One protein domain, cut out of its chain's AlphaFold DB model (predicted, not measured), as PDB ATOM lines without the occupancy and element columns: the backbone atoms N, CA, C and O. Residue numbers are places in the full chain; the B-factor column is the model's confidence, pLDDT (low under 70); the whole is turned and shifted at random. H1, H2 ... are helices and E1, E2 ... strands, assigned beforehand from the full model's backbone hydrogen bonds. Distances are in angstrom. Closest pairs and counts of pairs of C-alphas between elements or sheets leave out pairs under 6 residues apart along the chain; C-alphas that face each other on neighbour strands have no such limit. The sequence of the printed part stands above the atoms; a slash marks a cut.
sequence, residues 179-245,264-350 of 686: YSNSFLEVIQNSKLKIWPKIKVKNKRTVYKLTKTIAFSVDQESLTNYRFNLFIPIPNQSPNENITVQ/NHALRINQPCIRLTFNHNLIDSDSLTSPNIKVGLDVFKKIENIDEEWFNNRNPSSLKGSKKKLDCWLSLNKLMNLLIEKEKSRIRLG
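Overview. This is residues 179 to 245 and 264 to 350 of the 686 residues of an uncharacterized protein of Pichia membranifaciens (UniProt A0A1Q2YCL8). A strongly twisted sheet of four strands has one long helix, H6, crossing over one face at E1 and E2, while H1 lies beside the opposite edge, along E4. The short helices H4 and H5 lie near the beginning of H6, H3 lies near its other end, and H2 is on a stretch that sticks out, residues 237 to 245. The 154 printed residues hold six named helices and four named strands, in the order H1 E1 E2 H2 E3 H3 E4 H4 H5 H6. The sheet runs E1 E2 E3 E4, antiparallel throughout, and the class is mixed, helices and strands. The whole is only just compact, close to loose, with a radius of gyration of the C-alphas of 17.6 A and spans of 48 by 42 by 39 A.

Arrangement. Start at H1, residues 181 to 194, which stands at the sheet's level; its closest C-alpha to E4, residues 293 to 299, is that of Lys 191, 5.9 A from that of Leu 297. E1, residues 214 to 219, and E2, residues 224 to 232, form a hairpin; look for N 216 and O 228, 2.9 A apart. E2 and E3, residues 272 to 281, are antiparallel, with N 227 and O 278 at 2.8 A. E3 and the edge strand E4 are antiparallel too, with N 275 and O 296 at 2.8 A. H6, residues 323 to 348, is on one face of the sheet, two layers, a helix over a sheet. Its height over the sheet is 8.3 A, and it runs across E1 at 89 degrees on the local plane; the closest C-alphas of the two are those of Val 217 and Ser 331, 5.6 A. H3, residues 285 to 288, only grazes the sheet and touches H6 residues 341 to 345 alone, closest at the C-alphas of Leu 288 and Lys 342, 5.8 A. H5, residues 316 to 319, only just touches H6, only at the corner, with 3 pairs of C-alphas within 8 A, the closest being Leu 319 and Lys 325, 6.4 A. H4, residues 309 to 312, is near H5, and close but not clearly touching H6. H2, residues 238 to 241, is not on the sheet. In H1 and H6 every O i to N i+4 pair is within hydrogen-bond range; H2, H3, H4 and H5 are too short for such a pair.

Along the chain. Find C-alpha 181 at (243.139, 104.590, 24.212); H1 runs 20.2 A from there. E2 spans 26.4 A and E3 28.8 A. H6 runs 37.3 A, ending at C-alpha 348, (265.704, 99.374, -18.132).

Size, cuts and confidence. The farthest C-alphas, Leu 222 and Gln 245, are 54.8 A apart. Residues 246 to 263 are not printed, and C-alphas 245 and 264 are 16.8 A apart across this cut. The link H1 to E1 is long. Mean pLDDT of the printed part is 70.9; 69 residues are under 70, among them 234 to 245 and 307 to 322.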
ATOM      1  N   TYR A 179     238.671 104.816  18.312       57.25
ATOM      2  CA  TYR A 179     239.577 103.791  18.809       57.25
ATOM      3  C   TYR A 179     239.812 103.933  20.316       57.25
ATOM      4  O   TYR A 179     239.940 105.047  20.822       57.25
ATOM      5  N   SER A 180     239.862 102.820  21.051       58.41
ATOM      6  CA  SER A 180     240.153 102.857  22.491       58.41
ATOM      7  C   SER A 180     241.595 103.313  22.773       58.41
ATOM      8  O   SER A 180     242.522 102.948  22.052       58.41
ATOM      9  N   ASN A 181     241.805 104.084  23.847       63.19
ATOM     10  CA  ASN A 181     243.139 104.590  24.212       63.19
ATOM     11  C   ASN A 181     244.153 103.461  24.458       63.19
ATOM     12  O   ASN A 181     245.287 103.558  24.004       63.19
ATOM     13  N   SER A 182     243.728 102.360  25.083       58.09
ATOM     14  CA  SER A 182     244.573 101.177  25.294       58.09
ATOM     15  C   SER A 182     245.034 100.542  23.977       58.09
ATOM     16  O   SER A 182     246.165 100.076  23.868       58.09
ATOM     17  N   PHE A 183     244.182 100.545  22.952       60.09
ATOM     18  CA  PHE A 183     244.536 100.066  21.620       60.09
ATOM     19  C   PHE A 183     245.514 101.019  20.909       60.09
ATOM     20  O   PHE A 183     246.481 100.570  20.291       60.09
ATOM     21  N   LEU A 184     245.327 102.335  21.052       67.06
ATOM     22  CA  LEU A 184     246.267 103.334  20.530       67.06
ATOM     23  C   LEU A 184     247.643 103.256  21.212       67.06
ATOM     24  O   LEU A 184     248.662 103.443  20.547       67.06
ATOM     25  N   GLU A 185     247.698 102.940  22.507       67.56
ATOM     26  CA  GLU A 185     248.949 102.700  23.237       67.56
ATOM     27  C   GLU A 185     249.700 101.469  22.720       67.56
ATOM     28  O   GLU A 185     250.916 101.531  22.533       67.56
ATOM     29  N   VAL A 186     248.996 100.373  22.411       63.62
ATOM     30  CA  VAL A 186     249.614  99.186  21.794       63.62
ATOM     31  C   VAL A 186     250.227  99.526  20.439       63.62
ATOM     32  O   VAL A 186     251.390  99.196  20.204       63.62
ATOM     33  N   ILE A 187     249.499 100.250  19.582       68.12
ATOM     34  CA  ILE A 187     250.032 100.719  18.293       68.12
ATOM     35  C   ILE A 187     251.254 101.618  18.509       68.12
ATOM     36  O   ILE A 187     252.254 101.524  17.801       68.12
ATOM     37  N   GLN A 188     251.206 102.503  19.503       72.62
ATOM     38  CA  GLN A 188     252.315 103.400  19.798       72.62
ATOM     39  C   GLN A 188     253.556 102.637  20.293       72.62
ATOM     40  O   GLN A 188     254.675 103.018  19.938       72.62
ATOM     41  N   ASN A 189     253.381 101.561  21.062       67.06
ATOM     42  CA  ASN A 189     254.467 100.699  21.527       67.06
ATOM     43  C   ASN A 189     255.074  99.871  20.390       67.06
ATOM     44  O   ASN A 189     256.300  99.767  20.302       67.06
ATOM     45  N   SER A 190     254.254  99.328  19.489       67.00
ATOM     46  CA  SER A 190     254.755  98.580  18.335       67.00
ATOM     47  C   SER A 190     255.474  99.469  17.330       67.00
ATOM     48  O   SER A 190     256.578  99.144  16.887       67.00
ATOM     49  N   LYS A 191     254.927 100.663  17.075       74.69
ATOM     50  CA  LYS A 191     255.581 101.709  16.288       74.69
ATOM     51  C   LYS A 191     257.006 101.974  16.771       74.69
ATOM     52  O   LYS A 191     257.902 102.100  15.944       74.69
ATOM     53  N   LEU A 192     257.221 102.078  18.085       72.56
ATOM     54  CA  LEU A 192     258.534 102.380  18.666       72.56
ATOM     55  C   LEU A 192     259.550 101.239  18.525       72.56
ATOM     56  O   LEU A 192     260.746 101.504  18.602       72.56
ATOM     57  N   LYS A 193     259.108  99.999  18.301       68.19
ATOM     58  CA  LYS A 193     260.004  98.864  18.033       68.19
ATOM     59  C   LYS A 193     260.467  98.834  16.580       68.19
ATOM     60  O   LYS A 193     261.644  98.618  16.320       68.19
ATOM     61  N   ILE A 194     259.559  99.106  15.642       70.31
ATOM     62  CA  ILE A 194     259.866  99.136  14.201       70.31
ATOM     63  C   ILE A 194     260.622 100.422  13.835       70.31
ATOM     64  O   ILE A 194     261.595 100.407  13.076       70.31
ATOM     65  N   TRP A 195     260.185 101.550  14.399       78.25
ATOM     66  CA  TRP A 195     260.775 102.873  14.224       78.25
ATOM     67  C   TRP A 195     261.133 103.473  15.593       78.25
ATOM     68  O   TRP A 195     260.354 104.268  16.138       78.25
ATOM     69  N   PRO A 196     262.303 103.121  16.160       68.81
ATOM     70  CA  PRO A 196     262.760 103.691  17.422       68.81
ATOM     71  C   PRO A 196     262.836 105.217  17.343       68.81
ATOM     72  O   PRO A 196     263.080 105.793  16.280       68.81
ATOM     73  N   LYS A 197     262.612 105.889  18.480       65.94
ATOM     74  CA  LYS A 197     262.765 107.348  18.583       65.94
ATOM     75  C   LYS A 197     264.211 107.715  18.259       65.94
ATOM     76  O   LYS A 197     265.096 107.595  19.100       65.94
ATOM     77  N   ILE A 198     264.440 108.182  17.040       58.97
ATOM     78  CA  ILE A 198     265.708 108.792  16.658       58.97
ATOM     79  C   ILE A 198     265.783 110.147  17.379       58.97
ATOM     80  O   ILE A 198     264.795 110.880  17.412       58.97
ATOM     81  N   LYS A 199     266.945 110.504  17.944       47.16
ATOM     82  CA  LYS A 199     267.197 111.787  18.644       47.16
ATOM     83  C   LYS A 199     267.039 113.043  17.758       47.16
ATOM     84  O   LYS A 199     267.263 114.156  18.227       47.16
ATOM     85  N   VAL A 200     266.668 112.894  16.486       45.34
ATOM     86  CA  VAL A 200     266.543 113.995  15.526       45.34
ATOM     87  C   VAL A 200     265.215 114.729  15.745       45.34
ATOM     88  O   VAL A 200     264.136 114.151  15.636       45.34
ATOM     89  N   LYS A 201     265.316 116.028  16.052       43.50
ATOM     90  CA  LYS A 201     264.230 116.954  16.431       43.50
ATOM     91  C   LYS A 201     263.266 117.344  15.298       43.50
ATOM     92  O   LYS A 201     262.390 118.181  15.521       43.50
ATOM     93  N   ASN A 202     263.392 116.784  14.097       50.59
ATOM     94  CA  ASN A 202     262.558 117.220  12.980       50.59
ATOM     95  C   ASN A 202     261.146 116.649  13.110       50.59
ATOM     96  O   ASN A 202     260.903 115.446  13.006       50.59
ATOM     97  N   LYS A 203     260.197 117.553  13.370       58.78
ATOM     98  CA  LYS A 203     258.771 117.256  13.385       58.78
ATOM     99  C   LYS A 203     258.359 116.907  11.959       58.78
ATOM    100  O   LYS A 203     258.228 117.780  11.113       58.78
ATOM    101  N   ARG A 204     258.198 115.614  11.705       69.50
ATOM    102  CA  ARG A 204     257.818 115.080  10.403       69.50
ATOM    103  C   ARG A 204     256.414 115.535  10.015       69.50
ATOM    104  O   ARG A 204     255.446 115.221  10.714       69.50
ATOM    105  N   THR A 205     256.317 116.264   8.911       82.06
ATOM    106  CA  THR A 205     255.040 116.699   8.343       82.06
ATOM    107  C   THR A 205     254.476 115.592   7.463       82.06
ATOM    108  O   THR A 205     255.183 115.031   6.631       82.06
ATOM    109  N   VAL A 206     253.206 115.246   7.674       86.56
ATOM    110  CA  VAL A 206     252.489 114.247   6.872       86.56
ATOM    111  C   VAL A 206     251.509 114.984   5.972       86.56
ATOM    112  O   VAL A 206     250.637 115.692   6.472       86.56
ATOM    113  N   TYR A 207     251.652 114.807   4.664       87.44
ATOM    114  CA  TYR A 207     250.853 115.468   3.640       87.44
ATOM    115  C   TYR A 207     249.771 114.532   3.100       87.44
ATOM    116  O   TYR A 207     250.033 113.375   2.765       87.44
ATOM    117  N   LYS A 208     248.542 115.037   3.012       87.25
ATOM    118  CA  LYS A 208     247.385 114.347   2.442       87.25
ATOM    119  C   LYS A 208     247.379 114.506   0.927       87.25
ATOM    120  O   LYS A 208     247.068 115.587   0.436       87.25
ATOM    121  N   LEU A 209     247.655 113.423   0.205       81.88
ATOM    122  CA  LEU A 209     247.571 113.417  -1.257       81.88
ATOM    123  C   LEU A 209     246.136 113.164  -1.732       81.88
ATOM    124  O   LEU A 209     245.628 113.856  -2.610       81.88
ATOM    125  N   THR A 210     245.461 112.192  -1.121       78.38
ATOM    126  CA  THR A 210     244.072 111.837  -1.445       78.38
ATOM    127  C   THR A 210     243.243 111.694  -0.173       78.38
ATOM    128  O   THR A 210     243.721 111.905   0.938       78.38
ATOM    129  N   LYS A 211     241.969 111.301  -0.288       74.00
ATOM    130  CA  LYS A 211     241.155 110.948   0.890       74.00
ATOM    131  C   LYS A 211     241.671 109.705   1.629       74.00
ATOM    132  O   LYS A 211     241.208 109.472   2.741       74.00
ATOM    133  N   THR A 212     242.594 108.950   1.028       75.38
ATOM    134  CA  THR A 212     242.930 107.565   1.387       75.38
ATOM    135  C   THR A 212     244.436 107.305   1.438       75.38
ATOM    136  O   THR A 212     244.851 106.244   1.884       75.38
ATOM    137  N   ILE A 213     245.264 108.248   0.989       85.56
ATOM    138  CA  ILE A 213     246.722 108.129   0.966       85.56
ATOM    139  C   ILE A 213     247.322 109.423   1.494       85.56
ATOM    140  O   ILE A 213     246.990 110.525   1.043       85.56
ATOM    141  N   ALA A 214     248.238 109.269   2.442       89.25
ATOM    142  CA  ALA A 214     249.101 110.338   2.905       89.25
ATOM    143  C   ALA A 214     250.563 109.902   2.814       89.25
ATOM    144  O   ALA A 214     250.871 108.709   2.846       89.25
ATOM    145  N   PHE A 215     251.471 110.863   2.715       92.00
ATOM    146  CA  PHE A 215     252.897 110.583   2.623       92.00
ATOM    147  C   PHE A 215     253.730 111.615   3.377       92.00
ATOM    148  O   PHE A 215     253.245 112.651   3.825       92.00
ATOM    149  N   SER A 216     255.012 111.318   3.522       90.38
ATOM    150  CA  SER A 216     256.022 112.263   3.995       90.38
ATOM    151  C   SER A 216     257.393 111.817   3.509       90.38
ATOM    152  O   SER A 216     257.650 110.606   3.452       90.38
ATOM    153  N   VAL A 217     258.284 112.769   3.281       89.38
ATOM    154  CA  VAL A 217     259.656 112.508   2.851       89.38
ATOM    155  C   VAL A 217     260.603 113.057   3.910       89.38
ATOM    156  O   VAL A 217     260.508 114.228   4.264       89.38
ATOM    157  N   ASP A 218     261.498 112.212   4.417       86.44
ATOM    158  CA  ASP A 218     262.575 112.634   5.309       86.44
ATOM    159  C   ASP A 218     263.904 112.532   4.557       86.44
ATOM    160  O   ASP A 218     264.184 111.524   3.911       86.44
ATOM    161  N   GLN A 219     264.741 113.558   4.641       85.50
ATOM    162  CA  GLN A 219     266.086 113.504   4.080       85.50
ATOM    163  C   GLN A 219     267.028 112.796   5.067       85.50
ATOM    164  O   GLN A 219     267.161 113.238   6.208       85.50
ATOM    165  N   GLU A 220     267.666 111.699   4.648       82.56
ATOM    166  CA  GLU A 220     268.674 110.995   5.461       82.56
ATOM    167  C   GLU A 220     270.094 111.470   5.145       82.56
ATOM    168  O   GLU A 220     270.913 111.626   6.048       82.56
ATOM    169  N   SER A 221     270.378 111.716   3.867       82.12
ATOM    170  CA  SER A 221     271.627 112.306   3.382       82.12
ATOM    171  C   SER A 221     271.340 113.242   2.202       82.12
ATOM    172  O   SER A 221     270.187 113.454   1.829       82.12
ATOM    173  N   LEU A 222     272.368 113.828   1.585       78.69
ATOM    174  CA  LEU A 222     272.206 114.671   0.389       78.69
ATOM    175  C   LEU A 222     271.405 113.967  -0.725       78.69
ATOM    176  O   LEU A 222     270.568 114.585  -1.389       78.69
ATOM    177  N   THR A 223     271.632 112.666  -0.883       78.50
ATOM    178  CA  THR A 223     271.143 111.870  -2.012       78.50
ATOM    179  C   THR A 223     270.124 110.813  -1.597       78.50
ATOM    180  O   THR A 223     269.313 110.407  -2.424       78.50
ATOM    181  N   ASN A 224     270.104 110.412  -0.323       83.50
ATOM    182  CA  ASN A 224     269.211 109.382   0.196       83.50
ATOM    183  C   ASN A 224     268.022 109.984   0.960       83.50
ATOM    184  O   ASN A 224     268.185 110.763   1.906       83.50
ATOM    185  N   TYR A 225     266.821 109.576   0.558       87.19
ATOM    186  CA  TYR A 225     265.555 110.039   1.107       87.19
ATOM    187  C   TYR A 225     264.747 108.849   1.608       87.19
ATOM    188  O   TYR A 225     264.581 107.840   0.922       87.19
ATOM    189  N   ARG A 226     264.193 108.992   2.808       88.62
ATOM    190  CA  ARG A 226     263.252 108.050   3.394       88.62
ATOM    191  C   ARG A 226     261.840 108.454   3.014       88.62
ATOM    192  O   ARG A 226     261.294 109.448   3.503       88.62
ATOM    193  N   PHE A 227     261.227 107.638   2.175       90.44
ATOM    194  CA  PHE A 227     259.830 107.764   1.812       90.44
ATOM    195  C   PHE A 227     258.982 107.015   2.813       90.44
ATOM    196  O   PHE A 227     259.284 105.892   3.214       90.44
ATOM    197  N   ASN A 228     257.890 107.646   3.213       91.00
ATOM    198  CA  ASN A 228     256.931 107.015   4.082       91.00
ATOM    199  C   ASN A 228     255.525 107.244   3.547       91.00
ATOM    200  O   ASN A 228     255.118 108.387   3.331       91.00
ATOM    201  N   LEU A 229     254.787 106.156   3.399       92.38
ATOM    202  CA  LEU A 229     253.458 106.111   2.816       92.38
ATOM    203  C   LEU A 229     252.498 105.563   3.866       92.38
ATOM    204  O   LEU A 229     252.834 104.623   4.587       92.38
ATOM    205  N   PHE A 230     251.328 106.177   3.979       90.12
ATOM    206  CA  PHE A 230     250.350 105.866   5.009       90.12
ATOM    207  C   PHE A 230     248.995 105.553   4.392       90.12
ATOM    208  O   PHE A 230     248.454 106.359   3.629       90.12
ATOM    209  N   ILE A 231     248.430 104.418   4.798       89.62
ATOM    210  CA  ILE A 231     247.136 103.923   4.330       89.62
ATOM    211  C   ILE A 231     246.230 103.733   5.551       89.62
ATOM    212  O   ILE A 231     246.624 103.032   6.487       89.62
ATOM    213  N   PRO A 232     245.046 104.365   5.603       82.62
ATOM    214  CA  PRO A 232     244.132 104.228   6.724       82.62
ATOM    215  C   PRO A 232     243.614 102.796   6.828       82.62
ATOM    216  O   PRO A 232     243.229 102.188   5.830       82.62
ATOM    217  N   ILE A 233     243.544 102.284   8.055       73.38
ATOM    218  CA  ILE A 233     242.840 101.029   8.324       73.38
ATOM    219  C   ILE A 233     241.334 101.339   8.363       73.38
ATOM    220  O   ILE A 233     240.936 102.343   8.973       73.38
ATOM    221  N   PRO A 234     240.483 100.534   7.700       63.59
ATOM    222  CA  PRO A 234     239.040 100.745   7.715       63.59
ATOM    223  C   PRO A 234     238.482 100.688   9.143       63.59
ATOM    224  O   PRO A 234     238.788  99.773   9.902       63.59
ATOM    225  N   ASN A 235     237.621 101.646   9.499       56.34
ATOM    226  CA  ASN A 235     236.975 101.686  10.821       56.34
ATOM    227  C   ASN A 235     235.792 100.713  10.947       56.34
ATOM    228  O   ASN A 235     235.178 100.638  12.005       56.34
ATOM    229  N   GLN A 236     235.430 100.023   9.871       52.12
ATOM    230  CA  GLN A 236     234.378  99.011   9.841       52.12
ATOM    231  C   GLN A 236     235.050  97.657   9.646       52.12
ATOM    232  O   GLN A 236     235.864  97.491   8.730       52.12
ATOM    233  N   SER A 237     234.751  96.701  10.527       48.97
ATOM    234  CA  SER A 237     235.208  95.332  10.296       48.97
ATOM    235  C   SER A 237     234.450  94.731   9.103       48.97
ATOM    236  O   SER A 237     233.288  95.088   8.893       48.97
ATOM    237  N   PRO A 238     235.045  93.792   8.342       43.62
ATOM    238  CA  PRO A 238     234.361  93.159   7.209       43.62
ATOM    239  C   PRO A 238     233.033  92.496   7.624       43.62
ATOM    240  O   PRO A 238     232.099  92.416   6.839       43.62
ATOM    241  N   ASN A 239     232.922  92.081   8.890       38.75
ATOM    242  CA  ASN A 239     231.730  91.441   9.452       38.75
ATOM    243  C   ASN A 239     230.577  92.392   9.780       38.75
ATOM    244  O   ASN A 239     229.462  91.924   9.965       38.75
ATOM    245  N   GLU A 240     230.833  93.692   9.928       36.06
ATOM    246  CA  GLU A 240     229.814  94.620  10.432       36.06
ATOM    247  C   GLU A 240     228.875  95.137   9.342       36.06
ATOM    248  O   GLU A 240     227.770  95.531   9.688       36.06
ATOM    249  N   ASN A 241     229.279  95.090   8.063       36.44
ATOM    250  CA  ASN A 241     228.533  95.695   6.950       36.44
ATOM    251  C   ASN A 241     228.476  94.860   5.651       36.44
ATOM    252  O   ASN A 241     227.826  95.298   4.712       36.44
ATOM    253  N   ILE A 242     229.087  93.666   5.555       37.09
ATOM    254  CA  ILE A 242     228.816  92.746   4.420       37.09
ATOM    255  C   ILE A 242     227.612  91.846   4.758       37.09
ATOM    256  O   ILE A 242     227.544  90.666   4.429       37.09
ATOM    257  N   THR A 243     226.631  92.389   5.469       32.62
ATOM    258  CA  THR A 243     225.253  92.005   5.195       32.62
ATOM    259  C   THR A 243     224.882  92.809   3.967       32.62
ATOM    260  O   THR A 243     224.831  94.034   4.053       32.62
ATOM    261  N   VAL A 244     224.666  92.149   2.829       32.19
ATOM    262  CA  VAL A 244     223.846  92.730   1.763       32.19
ATOM    263  C   VAL A 244     222.548  93.128   2.463       32.19
ATOM    264  O   VAL A 244     221.774  92.256   2.857       32.19
ATOM    265  N   GLN A 245     222.420  94.410   2.815       29.67
ATOM    266  CA  GLN A 245     221.238  94.907   3.494       29.67
ATOM    267  C   GLN A 245     220.128  94.831   2.459       29.67
ATOM    268  O   GLN A 245     220.097  95.607   1.512       29.67
ATOM    269  N   ASN A 264     233.862 103.849   5.389       48.03
ATOM    270  CA  ASN A 264     234.355 105.117   5.902       48.03
ATOM    271  C   ASN A 264     235.885 105.076   6.038       48.03
ATOM    272  O   ASN A 264     236.425 104.685   7.072       48.03
ATOM    273  N   HIS A 265     236.575 105.480   4.972       52.31
ATOM    274  CA  HIS A 265     238.042 105.441   4.852       52.31
ATOM    275  C   HIS A 265     238.709 106.806   4.794       52.31
ATOM    276  O   HIS A 265     239.878 106.917   4.421       52.31
ATOM    277  N   ALA A 266     237.961 107.865   5.090       58.06
ATOM    278  CA  ALA A 266     238.537 109.195   5.097       58.06
ATOM    279  C   ALA A 266     239.671 109.245   6.125       58.06
ATOM    280  O   ALA A 266     239.443 108.905   7.281       58.06
ATOM    281  N   LEU A 267     240.849 109.713   5.703       60.91
ATOM    282  CA  LEU A 267     241.963 110.035   6.591       60.91
ATOM    283  C   LEU A 267     241.489 110.956   7.724       60.91
ATOM    284  O   LEU A 267     241.147 112.119   7.481       60.91
ATOM    285  N   ARG A 268     241.473 110.431   8.950       65.88
ATOM    286  CA  ARG A 268     241.072 111.148  10.166       65.88
ATOM    287  C   ARG A 268     242.223 111.213  11.162       65.88
ATOM    288  O   ARG A 268     243.057 110.312  11.238       65.88
ATOM    289  N   ILE A 269     242.241 112.275  11.961       67.50
ATOM    290  CA  ILE A 269     243.140 112.368  13.114       67.50
ATOM    291  C   ILE A 269     242.791 111.235  14.092       67.50
ATOM    292  O   ILE A 269     241.621 110.910  14.282       67.50
ATOM    293  N   ASN A 270     243.814 110.634  14.694       66.81
ATOM    294  CA  ASN A 270     243.750 109.477  15.588       66.81
ATOM    295  C   ASN A 270     243.234 108.181  14.946       66.81
ATOM    296  O   ASN A 270     242.915 107.227  15.655       66.81
ATOM    297  N   GLN A 271     243.192 108.109  13.615       74.50
ATOM    298  CA  GLN A 271     242.920 106.861  12.913       74.50
ATOM    299  C   GLN A 271     244.212 106.028  12.775       74.50
ATOM    300  O   GLN A 271     245.239 106.571  12.347       74.50
ATOM    301  N   PRO A 272     244.181 104.726  13.117       74.81
ATOM    302  CA  PRO A 272     245.232 103.770  12.817       74.81
ATOM    303  C   PRO A 272     245.485 103.669  11.321       74.81
ATOM    304  O   PRO A 272     244.566 103.686  10.498       74.81
ATOM    305  N   CYS A 273     246.748 103.512  10.972       85.12
ATOM    306  CA  CYS A 273     247.170 103.340   9.602       85.12
ATOM    307  C   CYS A 273     248.306 102.338   9.487       85.12
ATOM    308  O   CYS A 273     249.073 102.106  10.423       85.12
ATOM    309  N   ILE A 274     248.404 101.753   8.303       88.44
ATOM    310  CA  ILE A 274     249.559 100.976   7.887       88.44
ATOM    311  C   ILE A 274     250.555 101.972   7.311       88.44
ATOM    312  O   ILE A 274     250.229 102.742   6.403       88.44
ATOM    313  N   ARG A 275     251.768 101.971   7.857       90.69
ATOM    314  CA  ARG A 275     252.880 102.773   7.365       90.69
ATOM    315  C   ARG A 275     253.871 101.869   6.646       90.69
ATOM    316  O   ARG A 275     254.489 101.007   7.263       90.69
ATOM    317  N   LEU A 276     254.060 102.137   5.361       91.69
ATOM    318  CA  LEU A 276     255.125 101.590   4.528       91.69
ATOM    319  C   LEU A 276     256.275 102.602   4.488       91.69
ATOM    320  O   LEU A 276     256.050 103.794   4.293       91.69
ATOM    321  N   THR A 277     257.506 102.158   4.715       89.00
ATOM    322  CA  THR A 277     258.705 103.005   4.692       89.00
ATOM    323  C   THR A 277     259.801 102.338   3.885       89.00
ATOM    324  O   THR A 277     260.059 101.156   4.087       89.00
ATOM    325  N   PHE A 278     260.480 103.088   3.031       87.38
ATOM    326  CA  PHE A 278     261.701 102.635   2.371       87.38
ATOM    327  C   PHE A 278     262.611 103.816   2.071       87.38
ATOM    328  O   PHE A 278     262.171 104.966   2.019       87.38
ATOM    329  N   ASN A 279     263.885 103.507   1.878       86.88
ATOM    330  CA  ASN A 279     264.899 104.481   1.518       86.88
ATOM    331  C   ASN A 279     265.171 104.384   0.022       86.88
ATOM    332  O   ASN A 279     265.241 103.284  -0.524       86.88
ATOM    333  N   HIS A 280     265.318 105.532  -0.622       84.50
ATOM    334  CA  HIS A 280     265.692 105.617  -2.021       84.50
ATOM    335  C   HIS A 280     266.796 106.657  -2.188       84.50
ATOM    336  O   HIS A 280     266.668 107.814  -1.772       84.50
ATOM    337  N   ASN A 281     267.882 106.212  -2.811       79.88
ATOM    338  CA  ASN A 281     268.981 107.063  -3.209       79.88
ATOM    339  C   ASN A 281     268.699 107.598  -4.615       79.88
ATOM    340  O   ASN A 281     268.618 106.820  -5.558       79.88
ATOM    341  N   LEU A 282     268.593 108.920  -4.759       70.75
ATOM    342  CA  LEU A 282     268.301 109.575  -6.039       70.75
ATOM    343  C   LEU A 282     269.384 109.353  -7.109       70.75
ATOM    344  O   LEU A 282     269.147 109.676  -8.267       70.75
ATOM    345  N   ILE A 283     270.566 108.859  -6.726       68.81
ATOM    346  CA  ILE A 283     271.669 108.553  -7.650       68.81
ATOM    347  C   ILE A 283     271.677 107.070  -8.051       68.81
ATOM    348  O   ILE A 283     272.158 106.733  -9.128       68.81
ATOM    349  N   ASP A 284     271.134 106.186  -7.214       66.69
ATOM    350  CA  ASP A 284     271.232 104.737  -7.393       66.69
ATOM    351  C   ASP A 284     269.859 104.120  -7.697       66.69
ATOM    352  O   ASP A 284     268.977 104.006  -6.832       66.69
ATOM    353  N   SER A 285     269.691 103.702  -8.954       61.00
ATOM    354  CA  SER A 285     268.458 103.102  -9.461       61.00
ATOM    355  C   SER A 285     268.187 101.694  -8.935       61.00
ATOM    356  O   SER A 285     267.033 101.259  -8.977       61.00
ATOM    357  N   ASP A 286     269.191 100.986  -8.413       61.25
ATOM    358  CA  ASP A 286     269.020  99.596  -7.971       61.25
ATOM    359  C   ASP A 286     268.099  99.519  -6.748       61.25
ATOM    360  O   ASP A 286     267.295  98.591  -6.610       61.25
ATOM    361  N   SER A 287     268.094 100.587  -5.941       60.69
ATOM    362  CA  SER A 287     267.210 100.763  -4.785       60.69
ATOM    363  C   SER A 287     265.704 100.757  -5.115       60.69
ATOM    364  O   SER A 287     264.891 100.598  -4.206       60.69
ATOM    365  N   LEU A 288     265.301 100.891  -6.385       65.81
ATOM    366  CA  LEU A 288     263.891 100.961  -6.811       65.81
ATOM    367  C   LEU A 288     263.274  99.613  -7.183       65.81
ATOM    368  O   LEU A 288     262.046  99.466  -7.189       65.81
ATOM    369  N   THR A 289     264.102  98.633  -7.517       63.84
ATOM    370  CA  THR A 289     263.652  97.344  -8.062       63.84
ATOM    371  C   THR A 289     263.145  96.426  -6.962       63.84
ATOM    372  O   THR A 289     262.066  95.846  -7.077       63.84
ATOM    373  N   SER A 290     263.871  96.399  -5.851       67.12
ATOM    374  CA  SER A 290     263.540  95.666  -4.637       67.12
ATOM    375  C   SER A 290     263.941  96.487  -3.406       67.12
ATOM    376  O   SER A 290     264.857  96.091  -2.682       67.12
ATOM    377  N   PRO A 291     263.281  97.636  -3.136       74.81
ATOM    378  CA  PRO A 291     263.635  98.478  -2.000       74.81
ATOM    379  C   PRO A 291     263.538  97.683  -0.700       74.81
ATOM    380  O   PRO A 291     262.617  96.879  -0.529       74.81
ATOM    381  N   ASN A 292     264.453  97.923   0.237       80.38
ATOM    382  CA  ASN A 292     264.302  97.400   1.587       80.38
ATOM    383  C   ASN A 292     263.144  98.145   2.267       80.38
ATOM    384  O   ASN A 292     263.255  99.331   2.594       80.38
ATOM    385  N   ILE A 293     262.011  97.459   2.412       86.94
ATOM    386  CA  ILE A 293     260.770  98.026   2.932       86.94
ATOM    387  C   ILE A 293     260.575  97.650   4.400       86.94
ATOM    388  O   ILE A 293     260.831  96.530   4.831       86.94
ATOM    389  N   LYS A 294     260.056  98.599   5.175       87.38
ATOM    390  CA  LYS A 294     259.559  98.394   6.535       87.38
ATOM    391  C   LYS A 294     258.073  98.697   6.561       87.38
ATOM    392  O   LYS A 294     257.663  99.788   6.163       87.38
ATOM    393  N   VAL A 295     257.284  97.755   7.059       87.06
ATOM    394  CA  VAL A 295     255.834  97.892   7.209       87.06
ATOM    395  C   VAL A 295     255.489  97.770   8.687       87.06
ATOM    396  O   VAL A 295     256.067  96.953   9.396       87.06
ATOM    397  N   GLY A 296     254.577  98.607   9.169       84.69
ATOM    398  CA  GLY A 296     254.164  98.607  10.568       84.69
ATOM    399  C   GLY A 296     252.931  99.460  10.817       84.69
ATOM    400  O   GLY A 296     252.432 100.133   9.912       84.69
ATOM    401  N   LEU A 297     252.447  99.443  12.058       82.94
ATOM    402  CA  LEU A 297     251.290 100.233  12.476       82.94
ATOM    403  C   LEU A 297     251.711 101.637  12.927       82.94
ATOM    404  O   LEU A 297     252.720 101.822  13.609       82.94
ATOM    405  N   ASP A 298     250.921 102.637  12.551       83.81
ATOM    406  CA  ASP A 298     251.056 104.025  12.990       83.81
ATOM    407  C   ASP A 298     249.660 104.633  13.238       83.81
ATOM    408  O   ASP A 298     248.629 103.988  13.046       83.81
ATOM    409  N   VAL A 299     249.619 105.876  13.711       81.00
ATOM    410  CA  VAL A 299     248.398 106.645  13.955       81.00
ATOM    411  C   VAL A 299     248.561 108.030  13.345       81.00
ATOM    412  O   VAL A 299     249.566 108.715  13.568       81.00
ATOM    413  N   PHE A 300     247.546 108.488  12.619       76.56
ATOM    414  CA  PHE A 300     247.517 109.841  12.076       76.56
ATOM    415  C   PHE A 300     247.386 110.894  13.183       76.56
ATOM    416  O   PHE A 300     246.289 111.197  13.635       76.56
ATOM    417  N   LYS A 301     248.496 111.493  13.626       71.12
ATOM    418  CA  LYS A 301     248.465 112.541  14.670       71.12
ATOM    419  C   LYS A 301     248.164 113.935  14.120       71.12
ATOM    420  O   LYS A 301     247.438 114.705  14.734       71.12
ATOM    421  N   LYS A 302     248.753 114.269  12.973       79.81
ATOM    422  CA  LYS A 302     248.554 115.534  12.263       79.81
ATOM    423  C   LYS A 302     248.720 115.269  10.773       79.81
ATOM    424  O   LYS A 302     249.692 114.623  10.394       79.81
ATOM    425  N   ILE A 303     247.785 115.757   9.966       80.06
ATOM    426  CA  ILE A 303     247.819 115.635   8.510       80.06
ATOM    427  C   ILE A 303     247.619 117.034   7.927       80.06
ATOM    428  O   ILE A 303     246.692 117.735   8.326       80.06
ATOM    429  N   GLU A 304     248.496 117.446   7.021       83.12
ATOM    430  CA  GLU A 304     248.388 118.709   6.294       83.12
ATOM    431  C   GLU A 304     247.794 118.449   4.909       83.12
ATOM    432  O   GLU A 304     248.183 117.498   4.232       83.12
ATOM    433  N   ASN A 305     246.821 119.259   4.495       79.62
ATOM    434  CA  ASN A 305     246.264 119.160   3.150       79.62
ATOM    435  C   ASN A 305     247.247 119.759   2.145       79.62
ATOM    436  O   ASN A 305     247.849 120.799   2.413       79.62
ATOM    437  N   ILE A 306     247.392 119.104   0.998       78.19
ATOM    438  CA  ILE A 306     248.120 119.670  -0.134       78.19
ATOM    439  C   ILE A 306     247.218 120.712  -0.787       78.19
ATOM    440  O   ILE A 306     246.046 120.439  -1.046       78.19
ATOM    441  N   ASP A 307     247.773 121.898  -1.000       69.62
ATOM    442  CA  ASP A 307     247.103 122.991  -1.691       69.62
ATOM    443  C   ASP A 307     246.902 122.620  -3.166       69.62
ATOM    444  O   ASP A 307     247.844 122.166  -3.821       69.62
ATOM    445  N   GLU A 308     245.687 122.788  -3.688       67.38
ATOM    446  CA  GLU A 308     245.411 122.489  -5.097       67.38
ATOM    447  C   GLU A 308     246.152 123.456  -6.031       67.38
ATOM    448  O   GLU A 308     246.532 123.055  -7.128       67.38
ATOM    449  N   GLU A 309     246.503 124.655  -5.545       63.62
ATOM    450  CA  GLU A 309     247.379 125.608  -6.241       63.62
ATOM    451  C   GLU A 309     248.747 125.014  -6.619       63.62
ATOM    452  O   GLU A 309     249.364 125.473  -7.579       63.62
ATOM    453  N   TRP A 310     249.224 123.974  -5.917       64.81
ATOM    454  CA  TRP A 310     250.467 123.279  -6.277       64.81
ATOM    455  C   TRP A 310     250.392 122.649  -7.670       64.81
ATOM    456  O   TRP A 310     251.357 122.718  -8.428       64.81
ATOM    457  N   PHE A 311     249.247 122.050  -8.014       64.94
ATOM    458  CA  PHE A 311     249.047 121.436  -9.327       64.94
ATOM    459  C   PHE A 311     248.912 122.500 -10.422       64.94
ATOM    460  O   PHE A 311     249.194 122.213 -11.580       64.94
ATOM    461  N   ASN A 312     248.528 123.725 -10.046       59.00
ATOM    462  CA  ASN A 312     248.315 124.841 -10.965       59.00
ATOM    463  C   ASN A 312     249.623 125.578 -11.294       59.00
ATOM    464  O   ASN A 312     249.811 125.999 -12.430       59.00
ATOM    465  N   ASN A 313     250.543 125.714 -10.331       55.66
ATOM    466  CA  ASN A 313     251.761 126.510 -10.482       55.66
ATOM    467  C   ASN A 313     253.020 125.712 -10.113       55.66
ATOM    468  O   ASN A 313     253.426 125.643  -8.953       55.66
ATOM    469  N   ARG A 314     253.724 125.188 -11.128       52.50
ATOM    470  CA  ARG A 314     255.047 124.551 -10.950       52.50
ATOM    471  C   ARG A 314     256.166 125.552 -10.603       52.50
ATOM    472  O   ARG A 314     257.257 125.129 -10.221       52.50
ATOM    473  N   ASN A 315     255.904 126.860 -10.695       54.41
ATOM    474  CA  ASN A 315     256.891 127.909 -10.448       54.41
ATOM    475  C   ASN A 315     257.036 128.248  -8.947       54.41
ATOM    476  O   ASN A 315     256.098 128.786  -8.343       54.41
ATOM    477  N   PRO A 316     258.228 128.040  -8.343       52.12
ATOM    478  CA  PRO A 316     258.480 128.308  -6.923       52.12
ATOM    479  C   PRO A 316     258.399 129.801  -6.557       52.12
ATOM    480  O   PRO A 316     258.289 130.142  -5.381       52.12
ATOM    481  N   SER A 317     258.422 130.700  -7.548       52.09
ATOM    482  CA  SER A 317     258.289 132.152  -7.365       52.09
ATOM    483  C   SER A 317     256.929 132.572  -6.795       52.09
ATOM    484  O   SER A 317     256.882 133.551  -6.052       52.09
ATOM    485  N   SER A 318     255.862 131.807  -7.059       51.88
ATOM    486  CA  SER A 318     254.512 132.025  -6.507       51.88
ATOM    487  C   SER A 318     254.354 131.570  -5.045       51.88
ATOM    488  O   SER A 318     253.399 131.945  -4.372       51.88
ATOM    489  N   LEU A 319     255.314 130.797  -4.519       55.50
ATOM    490  CA  LEU A 319     255.296 130.235  -3.159       55.50
ATOM    491  C   LEU A 319     256.107 131.077  -2.152       55.50
ATOM    492  O   LEU A 319     256.303 130.665  -1.002       55.50
ATOM    493  N   LYS A 320     256.598 132.251  -2.574       50.75
ATOM    494  CA  LYS A 320     257.376 133.176  -1.739       50.75
ATOM    495  C   LYS A 320     256.548 133.613  -0.521       50.75
ATOM    496  O   LYS A 320     255.491 134.213  -0.664       50.75
ATOM    497  N   GLY A 321     257.043 133.308   0.682       57.50
ATOM    498  CA  GLY A 321     256.475 133.777   1.957       57.50
ATOM    499  C   GLY A 321     255.976 132.683   2.909       57.50
ATOM    500  O   GLY A 321     255.839 132.943   4.101       57.50
ATOM    501  N   SER A 322     255.776 131.439   2.449       69.69
ATOM    502  CA  SER A 322     255.349 130.334   3.324       69.69
ATOM    503  C   SER A 322     256.329 129.165   3.295       69.69
ATOM    504  O   SER A 322     256.315 128.337   2.384       69.69
ATOM    505  N   LYS A 323     257.137 129.042   4.357       73.75
ATOM    506  CA  LYS A 323     258.052 127.904   4.569       73.75
ATOM    507  C   LYS A 323     257.337 126.551   4.436       73.75
ATOM    508  O   LYS A 323     257.862 125.635   3.821       73.75
ATOM    509  N   LYS A 324     256.097 126.451   4.930       73.81
ATOM    510  CA  LYS A 324     255.283 125.225   4.841       73.81
ATOM    511  C   LYS A 324     254.913 124.858   3.402       73.81
ATOM    512  O   LYS A 324     254.946 123.679   3.059       73.81
ATOM    513  N   LYS A 325     254.552 125.851   2.575       74.00
ATOM    514  CA  LYS A 325     254.237 125.627   1.155       74.00
ATOM    515  C   LYS A 325     255.488 125.163   0.395       74.00
ATOM    516  O   LYS A 325     255.399 124.219  -0.384       74.00
ATOM    517  N   LEU A 326     256.652 125.747   0.694       76.50
ATOM    518  CA  LEU A 326     257.936 125.327   0.122       76.50
ATOM    519  C   LEU A 326     258.318 123.888   0.524       76.50
ATOM    520  O   LEU A 326     258.671 123.089  -0.339       76.50
ATOM    521  N   ASP A 327     258.193 123.533   1.806       77.38
ATOM    522  CA  ASP A 327     258.498 122.181   2.307       77.38
ATOM    523  C   ASP A 327     257.578 121.112   1.678       77.38
ATOM    524  O   ASP A 327     258.026 120.014   1.322       77.38
ATOM    525  N   CYS A 328     256.294 121.445   1.490       80.06
ATOM    526  CA  CYS A 328     255.330 120.602   0.778       80.06
ATOM    527  C   CYS A 328     255.743 120.401  -0.687       80.06
ATOM    528  O   CYS A 328     255.810 119.266  -1.162       80.06
ATOM    529  N   TRP A 329     256.093 121.490  -1.381       78.06
ATOM    530  CA  TRP A 329     256.541 121.461  -2.774       78.06
ATOM    531  C   TRP A 329     257.804 120.610  -2.957       78.06
ATOM    532  O   TRP A 329     257.853 119.763  -3.848       78.06
ATOM    533  N   LEU A 330     258.795 120.758  -2.072       81.19
ATOM    534  CA  LEU A 330     260.006 119.933  -2.081       81.19
ATOM    535  C   LEU A 330     259.674 118.451  -1.879       81.19
ATOM    536  O   LEU A 330     260.171 117.605  -2.621       81.19
ATOM    537  N   SER A 331     258.807 118.132  -0.915       85.25
ATOM    538  CA  SER A 331     258.390 116.753  -0.633       85.25
ATOM    539  C   SER A 331     257.665 116.116  -1.823       85.25
ATOM    540  O   SER A 331     257.943 114.967  -2.170       85.25
ATOM    541  N   LEU A 332     256.770 116.863  -2.475       82.31
ATOM    542  CA  LEU A 332     256.061 116.423  -3.678       82.31
ATOM    543  C   LEU A 332     257.004 116.209  -4.860       82.31
ATOM    544  O   LEU A 332     256.905 115.185  -5.526       82.31
ATOM    545  N   ASN A 333     257.966 117.101  -5.086       82.31
ATOM    546  CA  ASN A 333     258.950 116.925  -6.155       82.31
ATOM    547  C   ASN A 333     259.832 115.692  -5.944       82.31
ATOM    548  O   ASN A 333     260.148 114.982  -6.896       82.31
ATOM    549  N   LYS A 334     260.212 115.390  -4.698       86.06
ATOM    550  CA  LYS A 334     260.948 114.156  -4.391       86.06
ATOM    551  C   LYS A 334     260.099 112.914  -4.650       86.06
ATOM    552  O   LYS A 334     260.616 111.939  -5.186       86.06
ATOM    553  N   LEU A 335     258.809 112.961  -4.315       86.25
ATOM    554  CA  LEU A 335     257.859 111.893  -4.630       86.25
ATOM    555  C   LEU A 335     257.683 111.718  -6.146       86.25
ATOM    556  O   LEU A 335     257.715 110.593  -6.629       86.25
ATOM    557  N   MET A 336     257.560 112.813  -6.894       81.56
ATOM    558  CA  MET A 336     257.487 112.797  -8.357       81.56
ATOM    559  C   MET A 336     258.703 112.131  -8.983       81.56
ATOM    560  O   MET A 336     258.561 111.199  -9.770       81.56
ATOM    561  N   ASN A 337     259.898 112.568  -8.586       81.25
ATOM    562  CA  ASN A 337     261.141 112.009  -9.106       81.25
ATOM    563  C   ASN A 337     261.256 110.513  -8.802       81.25
ATOM    564  O   ASN A 337     261.644 109.749  -9.676       81.25
ATOM    565  N   LEU A 338     260.855 110.083  -7.603       84.81
ATOM    566  CA  LEU A 338     260.806 108.668  -7.247       84.81
ATOM    567  C   LEU A 338     259.902 107.864  -8.200       84.81
ATOM    568  O   LEU A 338     260.296 106.788  -8.649       84.81
ATOM    569  N   LEU A 339     258.694 108.358  -8.494       82.62
ATOM    570  CA  LEU A 339     257.749 107.668  -9.382       82.62
ATOM    571  C   LEU A 339     258.294 107.578 -10.815       82.62
ATOM    572  O   LEU A 339     258.257 106.503 -11.410       82.62
ATOM    573  N   ILE A 340     258.869 108.672 -11.322       76.56
ATOM    574  CA  ILE A 340     259.497 108.728 -12.650       76.56
ATOM    575  C   ILE A 340     260.674 107.748 -12.743       76.56
ATOM    576  O   ILE A 340     260.783 106.986 -13.701       76.56
ATOM    577  N   GLU A 341     261.564 107.732 -11.750       76.50
ATOM    578  CA  GLU A 341     262.712 106.820 -11.755       76.50
ATOM    579  C   GLU A 341     262.283 105.353 -11.616       76.50
ATOM    580  O   GLU A 341     262.889 104.474 -12.231       76.50
ATOM    581  N   LYS A 342     261.204 105.056 -10.875       77.81
ATOM    582  CA  LYS A 342     260.644 103.695 -10.797       77.81
ATOM    583  C   LYS A 342     260.137 103.221 -12.160       77.81
ATOM    584  O   LYS A 342     260.365 102.064 -12.513       77.81
ATOM    585  N   GLU A 343     259.485 104.089 -12.925       72.06
ATOM    586  CA  GLU A 343     259.029 103.783 -14.284       72.06
ATOM    587  C   GLU A 343     260.215 103.533 -15.226       72.06
ATOM    588  O   GLU A 343     260.293 102.470 -15.846       72.06
ATOM    589  N   LYS A 344     261.220 104.421 -15.222       71.44
ATOM    590  CA  LYS A 344     262.472 104.224 -15.976       71.44
ATOM    591  C   LYS A 344     263.187 102.927 -15.602       71.44
ATOM    592  O   LYS A 344     263.703 102.232 -16.470       71.44
ATOM    593  N   SER A 345     263.225 102.584 -14.318       71.19
ATOM    594  CA  SER A 345     263.830 101.342 -13.836       71.19
ATOM    595  C   SER A 345     263.102 100.110 -14.387       71.19
ATOM    596  O   SER A 345     263.746  99.175 -14.862       71.19
ATOM    597  N   ARG A 346     261.760 100.125 -14.418       68.00
ATOM    598  CA  ARG A 346     260.971  99.051 -15.044       68.00
ATOM    599  C   ARG A 346     261.273  98.916 -16.540       68.00
ATOM    600  O   ARG A 346     261.341  97.783 -17.015       68.00
ATOM    601  N   ILE A 347     261.502 100.028 -17.244       66.50
ATOM    602  CA  ILE A 347     261.929 100.038 -18.653       66.50
ATOM    603  C   ILE A 347     263.315  99.401 -18.818       66.50
ATOM    604  O   ILE A 347     263.475  98.445 -19.574       66.50
ATOM    605  N   ARG A 348     264.316  99.874 -18.060       64.38
ATOM    606  CA  ARG A 348     265.704  99.374 -18.132       64.38
ATOM    607  C   ARG A 348     265.807  97.867 -17.896       64.38
ATOM    608  O   ARG A 348     266.607  97.196 -18.534       64.38
ATOM    609  N   LEU A 349     264.995  97.331 -16.988       63.25
ATOM    610  CA  LEU A 349     264.986  95.904 -16.644       63.25
ATOM    611  C   LEU A 349     264.167  95.050 -17.619       63.25
ATOM    612  O   LEU A 349     264.037  93.843 -17.417       63.25
ATOM    613  N   GLY A 350     263.568  95.666 -18.640       54.56
ATOM    614  CA  GLY A 350     262.726  94.989 -19.618       54.56
ATOM    615  C   GLY A 350     261.391  94.492 -19.059       54.56
ATOM    616  O   GLY A 350     260.722  93.700 -19.727       54.56
TER     617      GLY A 350